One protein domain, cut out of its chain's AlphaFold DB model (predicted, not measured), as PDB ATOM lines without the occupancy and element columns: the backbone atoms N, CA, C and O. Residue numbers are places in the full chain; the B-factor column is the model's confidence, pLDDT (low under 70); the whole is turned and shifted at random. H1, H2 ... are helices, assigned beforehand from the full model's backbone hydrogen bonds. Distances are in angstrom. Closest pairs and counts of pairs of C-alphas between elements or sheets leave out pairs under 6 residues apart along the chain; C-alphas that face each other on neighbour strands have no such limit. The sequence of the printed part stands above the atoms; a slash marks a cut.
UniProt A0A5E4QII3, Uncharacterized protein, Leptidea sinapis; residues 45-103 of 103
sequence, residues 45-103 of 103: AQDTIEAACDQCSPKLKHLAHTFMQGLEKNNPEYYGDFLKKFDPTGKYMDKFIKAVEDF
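AT A GLANCE: This is residues 45 to 103 of the 103 residues of an uncharacterized protein of Leptidea sinapis (UniProt A0A5E4QII3). The long helix H2 and helix H3 meet at a corner as a V, and the short helices H1 and H4 pack on each other across its open side, H4 also packing on residues 61 to 68 of H2. The 59 printed residues hold four named helices, H1 to H4, and no named strand: all helix, mostly crossed. The whole is compact, radius of gyration of the C-alphas 10.7 A, spanning 29 by 23 by 15 A.

HOW THE PARTS SIT: H1, residues 45 to 50, touches H4, residues 93 to 100, about perpendicular at 79 degrees; closest C-alphas Ile 49 and Phe 96, 5.4 A. H2, residues 58 to 74, is apart from H1 but touches H4, opposite ways at a steep 51 degrees; closest C-alphas Lys 61 and Val 100, 5.2 A. H3, residues 76 to 86, only just touches H2, with 3 pairs of C-alphas within 8 A and only at the corner; closest C-alphas Glu 72 and Tyr 79, 5.7 A. Every O i to N i+4 pair is within hydrogen-bond range in H1, H2 and H4; in H3, 5 of 7.

IN THESE COORDINATES: H1 begins at C-alpha 45 (-3.131, -43.943, -31.094). H2 is 23.8 A long, H3 15.6 A; H4 ends at C-alpha 100 (-1.351, -32.012, -25.451).

THE WHOLE: The printed part has no cut, no long link, and no printed residue under 70.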
ATOM      1  N   ALA A  45      -3.410 -44.172 -32.513       96.00
ATOM      2  CA  ALA A  45      -3.131 -43.943 -31.094       96.00
ATOM      3  C   ALA A  45      -1.703 -44.335 -30.689       96.00
ATOM      4  O   ALA A  45      -1.055 -43.600 -29.952       96.00
ATOM      5  N   GLN A  46      -1.194 -45.469 -31.181       96.12
ATOM      6  CA  GLN A  46       0.175 -45.891 -30.864       96.12
ATOM      7  C   GLN A  46       1.204 -44.884 -31.397       96.12
ATOM      8  O   GLN A  46       2.091 -44.462 -30.660       96.12
ATOM      9  N   ASP A  47       1.053 -44.477 -32.658       95.88
ATOM     10  CA  ASP A  47       1.973 -43.560 -33.336       95.88
ATOM     11  C   ASP A  47       1.943 -42.167 -32.694       95.88
ATOM     12  O   ASP A  47       2.986 -41.598 -32.370       95.88
ATOM     13  N   THR A  48       0.749 -41.641 -32.389       95.81
ATOM     14  CA  THR A  48       0.616 -40.340 -31.718       95.81
ATOM     15  C   THR A  48       1.225 -40.340 -30.322       95.81
ATOM     16  O   THR A  48       1.820 -39.337 -29.931       95.81
ATOM     17  N   ILE A  49       1.123 -41.441 -29.575       96.94
ATOM     18  CA  ILE A  49       1.716 -41.558 -28.240       96.94
ATOM     19  C   ILE A  49       3.243 -41.634 -28.336       96.94
ATOM     20  O   ILE A  49       3.933 -40.862 -27.667       96.94
ATOM     21  N   GLU A  50       3.786 -42.500 -29.195       96.38
ATOM     22  CA  GLU A  50       5.238 -42.655 -29.371       96.38
ATOM     23  C   GLU A  50       5.911 -41.378 -29.890       96.38
ATOM     24  O   GLU A  50       6.984 -40.998 -29.408       96.38
ATOM     25  N   ALA A  51       5.258 -40.685 -30.825       96.06
ATOM     26  CA  ALA A  51       5.744 -39.450 -31.432       96.06
ATOM     27  C   ALA A  51       5.351 -38.177 -30.658       96.06
ATOM     28  O   ALA A  51       5.629 -37.067 -31.111       96.06
ATOM     29  N   ALA A  52       4.703 -38.306 -29.492       95.88
ATOM     30  CA  ALA A  52       4.217 -37.180 -28.688       95.88
ATOM     31  C   ALA A  52       3.376 -36.166 -29.497       95.88
ATOM     32  O   ALA A  52       3.509 -34.949 -29.350       95.88
ATOM     33  N   CYS A  53       2.498 -36.678 -30.362       92.94
ATOM     34  CA  CYS A  53       1.571 -35.909 -31.190       92.94
ATOM     35  C   CYS A  53       2.257 -34.830 -32.063       92.94
ATOM     36  O   CYS A  53       1.683 -33.764 -32.310       92.94
ATOM     37  N   ASP A  54       3.483 -35.078 -32.533       93.50
ATOM     38  CA  ASP A  54       4.265 -34.149 -33.363       93.50
ATOM     39  C   ASP A  54       3.579 -33.777 -34.694       93.50
ATOM     40  O   ASP A  54       3.717 -32.651 -35.176       93.50
ATOM     41  N   GLN A  55       2.790 -34.699 -35.251       92.69
ATOM     42  CA  GLN A  55       2.005 -34.545 -36.480       92.69
ATOM     43  C   GLN A  55       0.526 -34.197 -36.236       92.69
ATOM     44  O   GLN A  55      -0.244 -34.035 -37.187       92.69
ATOM     45  N   CYS A  56       0.100 -34.077 -34.978       94.88
ATOM     46  CA  CYS A  56      -1.282 -33.742 -34.652       94.88
ATOM     47  C   CYS A  56      -1.578 -32.265 -34.919       94.88
ATOM     48  O   CYS A  56      -0.803 -31.379 -34.547       94.88
ATOM     49  N   SER A  57      -2.747 -31.989 -35.500       95.25
ATOM     50  CA  SER A  57      -3.275 -30.627 -35.557       95.25
ATOM     51  C   SER A  57      -3.669 -30.134 -34.153       95.25
ATOM     52  O   SER A  57      -3.874 -30.950 -33.250       95.25
ATOM     53  N   PRO A  58      -3.856 -28.815 -33.950       95.38
ATOM     54  CA  PRO A  58      -4.389 -28.284 -32.696       95.38
ATOM     55  C   PRO A  58      -5.719 -28.919 -32.270       95.38
ATOM     56  O   PRO A  58      -5.909 -29.193 -31.089       95.38
ATOM     57  N   LYS A  59      -6.613 -29.208 -33.224       95.69
ATOM     58  CA  LYS A  59      -7.895 -29.863 -32.935       95.69
ATOM     59  C   LYS A  59      -7.685 -31.288 -32.444       95.69
ATOM     60  O   LYS A  59      -8.229 -31.662 -31.416       95.69
ATOM     61  N   LEU A  60      -6.846 -32.066 -33.129       96.44
ATOM     62  CA  LEU A  60      -6.567 -33.440 -32.717       96.44
ATOM     63  C   LEU A  60      -5.871 -33.504 -31.350       96.44
ATOM     64  O   LEU A  60      -6.177 -34.392 -30.560       96.44
ATOM     65  N   LYS A  61      -4.981 -32.550 -31.042       96.81
ATOM     66  CA  LYS A  61      -4.377 -32.431 -29.707       96.81
ATOM     67  C   LYS A  61      -5.421 -32.149 -28.632       96.81
ATOM     68  O   LYS A  61      -5.408 -32.829 -27.615       96.81
ATOM     69  N   HIS A  62      -6.352 -31.232 -28.891       97.00
ATOM     70  CA  HIS A  62      -7.466 -30.963 -27.983       97.00
ATOM     71  C   HIS A  62      -8.334 -32.217 -27.760       97.00
ATOM     72  O   HIS A  62      -8.613 -32.586 -26.623       97.00
ATOM     73  N   LEU A  63      -8.689 -32.948 -28.827       97.38
ATOM     74  CA  LEU A  63      -9.427 -34.214 -28.701       97.38
ATOM     75  C   LEU A  63      -8.657 -35.249 -27.866       97.38
ATOM     76  O   LEU A  63      -9.236 -35.898 -26.995       97.38
ATOM     77  N   ALA A  64      -7.354 -35.397 -28.114       96.94
ATOM     78  CA  ALA A  64      -6.491 -36.308 -27.370       96.94
ATOM     79  C   ALA A  64      -6.400 -35.927 -25.885       96.94
ATOM     80  O   ALA A  64      -6.543 -36.790 -25.018       96.94
ATOM     81  N   HIS A  65      -6.211 -34.643 -25.587       97.50
ATOM     82  CA  HIS A  65      -6.157 -34.128 -24.225       97.50
ATOM     83  C   HIS A  65      -7.465 -34.383 -23.473       97.50
ATOM     84  O   HIS A  65      -7.448 -34.985 -22.397       97.50
ATOM     85  N   THR A  66      -8.604 -34.021 -24.071       97.25
ATOM     86  CA  THR A  66      -9.933 -34.248 -23.493       97.25
ATOM     87  C   THR A  66     -10.189 -35.734 -23.240       97.25
ATOM     88  O   THR A  66     -10.650 -36.099 -22.157       97.25
ATOM     89  N   PHE A  67      -9.823 -36.612 -24.182       96.75
ATOM     90  CA  PHE A  67      -9.937 -38.063 -24.004       96.75
ATOM     91  C   PHE A  67      -9.103 -38.563 -22.816       96.75
ATOM     92  O   PHE A  67      -9.619 -39.297 -21.970       96.75
ATOM     93  N   MET A  68      -7.835 -38.148 -22.717       96.38
ATOM     94  CA  MET A  68      -6.938 -38.565 -21.632       96.38
ATOM     95  C   MET A  68      -7.416 -38.069 -20.266       96.38
ATOM     96  O   MET A  68      -7.471 -38.856 -19.320       96.38
ATOM     97  N   GLN A  69      -7.850 -36.809 -20.167       95.12
ATOM     98  CA  GLN A  69      -8.441 -36.283 -18.935       95.12
ATOM     99  C   GLN A  69      -9.723 -37.028 -18.546       95.12
ATOM    100  O   GLN A  69      -9.942 -37.316 -17.367       95.12
ATOM    101  N   GLY A  70     -10.580 -37.332 -19.525       94.94
ATOM    102  CA  GLY A  70     -11.790 -38.118 -19.307       94.94
ATOM    103  C   GLY A  70     -11.463 -39.512 -18.782       94.94
ATOM    104  O   GLY A  70     -12.098 -39.979 -17.838       94.94
ATOM    105  N   LEU A  71     -10.446 -40.164 -19.348       94.75
ATOM    106  CA  LEU A  71     -10.024 -41.509 -18.963       94.75
ATOM    107  C   LEU A  71      -9.518 -41.542 -17.519       94.75
ATOM    108  O   LEU A  71      -9.969 -42.378 -16.740       94.75
ATOM    109  N   GLU A  72      -8.645 -40.604 -17.153       92.25
ATOM    110  CA  GLU A  72      -8.097 -40.496 -15.800       92.25
ATOM    111  C   GLU A  72      -9.190 -40.200 -14.758       92.25
ATOM    112  O   GLU A  72      -9.251 -40.855 -13.716       92.25
ATOM    113  N   LYS A  73     -10.091 -39.249 -15.044       90.25
ATOM    114  CA  LYS A  73     -11.127 -38.803 -14.094       90.25
ATOM    115  C   LYS A  73     -12.289 -39.787 -13.964       90.25
ATOM    116  O   LYS A  73     -12.752 -40.045 -12.854       90.25
ATOM    117  N   ASN A  74     -12.787 -40.314 -15.084       87.38
ATOM    118  CA  ASN A  74     -14.036 -41.079 -15.110       87.38
ATOM    119  C   ASN A  74     -13.815 -42.593 -15.052       87.38
ATOM    120  O   ASN A  74     -14.715 -43.310 -14.619       87.38
ATOM    121  N   ASN A  75     -12.643 -43.078 -15.474       83.94
ATOM    122  CA  ASN A  75     -12.361 -44.496 -15.695       83.94
ATOM    123  C   ASN A  75     -10.949 -44.898 -15.193       83.94
ATOM    124  O   ASN A  75     -10.170 -45.479 -15.954       83.94
ATOM    125  N   PRO A  76     -10.604 -44.656 -13.910       87.44
ATOM    126  CA  PRO A  76      -9.242 -44.857 -13.397       87.44
ATOM    127  C   PRO A  76      -8.755 -46.312 -13.493       87.44
ATOM    128  O   PRO A  76      -7.562 -46.558 -13.662       87.44
ATOM    129  N   GLU A  77      -9.668 -47.287 -13.437       87.25
ATOM    130  CA  GLU A  77      -9.345 -48.701 -13.667       87.25
ATOM    131  C   GLU A  77      -8.819 -48.934 -15.093       87.25
ATOM    132  O   GLU A  77      -7.782 -49.567 -15.287       87.25
ATOM    133  N   TYR A  78      -9.494 -48.364 -16.095       92.06
ATOM    134  CA  TYR A  78      -9.100 -48.505 -17.493       92.06
ATOM    135  C   TYR A  78      -7.890 -47.646 -17.860       92.06
ATOM    136  O   TYR A  78      -7.169 -48.005 -18.787       92.06
ATOM    137  N   TYR A  79      -7.630 -46.553 -17.134       93.56
ATOM    138  CA  TYR A  79      -6.425 -45.746 -17.331       93.56
ATOM    139  C   TYR A  79      -5.159 -46.599 -17.183       93.56
ATOM    140  O   TYR A  79      -4.302 -46.599 -18.063       93.56
ATOM    141  N   GLY A  80      -5.077 -47.426 -16.135       93.44
ATOM    142  CA  GLY A  80      -3.939 -48.329 -15.936       93.44
ATOM    143  C   GLY A  80      -3.770 -49.367 -17.053       93.44
ATOM    144  O   GLY A  80      -2.644 -49.652 -17.466       93.44
ATOM    145  N   ASP A  81      -4.870 -49.918 -17.568       95.44
ATOM    146  CA  ASP A  81      -4.849 -50.838 -18.713       95.44
ATOM    147  C   ASP A  81      -4.404 -50.131 -20.001       95.44
ATOM    148  O   ASP A  81      -3.643 -50.694 -20.789       95.44
ATOM    149  N   PHE A  82      -4.837 -48.885 -20.194       96.19
ATOM    150  CA  PHE A  82      -4.472 -48.063 -21.343       96.19
ATOM    151  C   PHE A  82      -2.973 -47.764 -21.350       96.19
ATOM    152  O   PHE A  82      -2.313 -47.990 -22.364       96.19
ATOM    153  N   LEU A  83      -2.416 -47.359 -20.203       94.62
ATOM    154  CA  LEU A  83      -0.973 -47.166 -20.044       94.62
ATOM    155  C   LEU A  83      -0.202 -48.437 -20.405       94.62
ATOM    156  O   LEU A  83       0.712 -48.390 -21.217       94.62
ATOM    157  N   LYS A  84      -0.599 -49.595 -19.864       95.31
ATOM    158  CA  LYS A  84       0.069 -50.873 -20.161       95.31
ATOM    159  C   LYS A  84      -0.013 -51.260 -21.633       95.31
ATOM    160  O   LYS A  84       0.897 -51.920 -22.126       95.31
ATOM    161  N   LYS A  85      -1.101 -50.903 -22.316       95.81
ATOM    162  CA  LYS A  85      -1.288 -51.230 -23.727       95.81
ATOM    163  C   LYS A  85      -0.416 -50.366 -24.635       95.81
ATOM    164  O   LYS A  85       0.273 -50.915 -25.487       95.81
ATOM    165  N   PHE A  86      -0.480 -49.048 -24.468       96.12
ATOM    166  CA  PHE A  86       0.153 -48.103 -25.389       96.12
ATOM    167  C   PHE A  86       1.582 -47.726 -24.982       96.12
ATOM    168  O   PHE A  86       2.403 -47.396 -25.833       96.12
ATOM    169  N   ASP A  87       1.911 -47.816 -23.691       96.25
ATOM    170  CA  ASP A  87       3.248 -47.548 -23.166       96.25
ATOM    171  C   ASP A  87       3.597 -48.453 -21.965       96.25
ATOM    172  O   ASP A  87       3.778 -47.983 -20.837       96.25
ATOM    173  N   PRO A  88       3.756 -49.775 -22.182       95.31
ATOM    174  CA  PRO A  88       4.133 -50.717 -21.121       95.31
ATOM    175  C   PRO A  88       5.474 -50.383 -20.450       95.31
ATOM    176  O   PRO A  88       5.775 -50.902 -19.376       95.31
ATOM    177  N   THR A  89       6.300 -49.553 -21.092       94.38
ATOM    178  CA  THR A  89       7.619 -49.151 -20.596       94.38
ATOM    179  C   THR A  89       7.627 -47.821 -19.845       94.38
ATOM    180  O   THR A  89       8.647 -47.507 -19.233       94.38
ATOM    181  N   GLY A  90       6.541 -47.042 -19.902       93.69
ATOM    182  CA  GLY A  90       6.459 -45.697 -19.322       93.69
ATOM    183  C   GLY A  90       7.395 -44.670 -19.975       93.69
ATOM    184  O   GLY A  90       7.902 -43.784 -19.295       93.69
ATOM    185  N   LYS A  91       7.722 -44.820 -21.265       95.69
ATOM    186  CA  LYS A  91       8.689 -43.963 -21.981       95.69
ATOM    187  C   LYS A  91       8.058 -42.815 -22.767       95.69
ATOM    188  O   LYS A  91       8.763 -41.852 -23.098       95.69
ATOM    189  N   TYR A  92       6.785 -42.939 -23.115       96.94
ATOM    190  CA  TYR A  92       6.109 -42.123 -24.119       96.94
ATOM    191  C   TYR A  92       4.928 -41.351 -23.539       96.94
ATOM    192  O   TYR A  92       4.765 -40.178 -23.871       96.94
ATOM    193  N   MET A  93       4.151 -41.956 -22.635       95.50
ATOM    194  CA  MET A  93       2.882 -41.375 -22.198       95.50
ATOM    195  C   MET A  93       3.055 -40.011 -21.527       95.50
ATOM    196  O   MET A  93       2.334 -39.077 -21.864       95.50
ATOM    197  N   ASP A  94       4.054 -39.853 -20.657       95.69
ATOM    198  CA  ASP A  94       4.321 -38.572 -19.990       95.69
ATOM    199  C   ASP A  94       4.634 -37.456 -20.997       95.69
ATOM    200  O   ASP A  94       4.201 -36.314 -20.840       95.69
ATOM    201  N   LYS A  95       5.369 -37.779 -22.071       96.44
ATOM    202  CA  LYS A  95       5.683 -36.818 -23.137       96.44
ATOM    203  C   LYS A  95       4.452 -36.490 -23.967       96.44
ATOM    204  O   LYS A  95       4.269 -35.335 -24.328       96.44
ATOM    205  N   PHE A  96       3.635 -37.495 -24.266       97.19
ATOM    206  CA  PHE A  96       2.391 -37.324 -25.000       97.19
ATOM    207  C   PHE A  96       1.403 -36.439 -24.236       97.19
ATOM    208  O   PHE A  96       0.950 -35.445 -24.794       97.19
ATOM    209  N   ILE A  97       1.144 -36.735 -22.955       95.94
ATOM    210  CA  ILE A  97       0.276 -35.929 -22.082       95.94
ATOM    211  C   ILE A  97       0.776 -34.486 -22.050       95.94
ATOM    212  O   ILE A  97       0.009 -33.565 -22.314       95.94
ATOM    213  N   LYS A  98       2.081 -34.289 -21.842       96.44
ATOM    214  CA  LYS A  98       2.690 -32.958 -21.864       96.44
ATOM    215  C   LYS A  98       2.541 -32.245 -23.214       96.44
ATOM    216  O   LYS A  98       2.377 -31.036 -23.266       96.44
ATOM    217  N   ALA A  99       2.604 -32.965 -24.331       96.06
ATOM    218  CA  ALA A  99       2.489 -32.368 -25.662       96.06
ATOM    219  C   ALA A  99       1.067 -31.891 -26.010       96.06
ATOM    220  O   ALA A  99       0.905 -31.132 -26.976       96.06
ATOM    221  N   VAL A 100       0.063 -32.352 -25.258       96.31
ATOM    222  CA  VAL A 100      -1.351 -32.012 -25.451       96.31
ATOM    223  C   VAL A 100      -1.947 -31.209 -24.287       96.31
ATOM    224  O   VAL A 100      -3.064 -30.736 -24.423       96.31
ATOM    225  N   GLU A 101      -1.215 -31.005 -23.184       94.19
ATOM    226  CA  GLU A 101      -1.722 -30.379 -21.944       94.19
ATOM    227  C   GLU A 101      -2.279 -28.954 -22.123       94.19
ATOM    228  O   GLU A 101      -3.195 -28.552 -21.406       94.19
ATOM    229  N   ASP A 102      -1.753 -28.210 -23.098       91.31
ATOM    230  CA  ASP A 102      -2.105 -26.809 -23.368       91.31
ATOM    231  C   ASP A 102      -3.237 -26.632 -24.405       91.31
ATOM    232  O   ASP A 102      -3.524 -25.499 -24.807       91.31
ATOM    233  N   PHE A 103      -3.847 -27.723 -24.887       91.50
ATOM    234  CA  PHE A 103      -4.882 -27.707 -25.933       91.50
ATOM    235  C   PHE A 103      -6.278 -27.970 -25.378       91.50
ATOM    236  O   PHE A 103      -7.221 -27.295 -25.843       91.50
TER     237      PHE A 103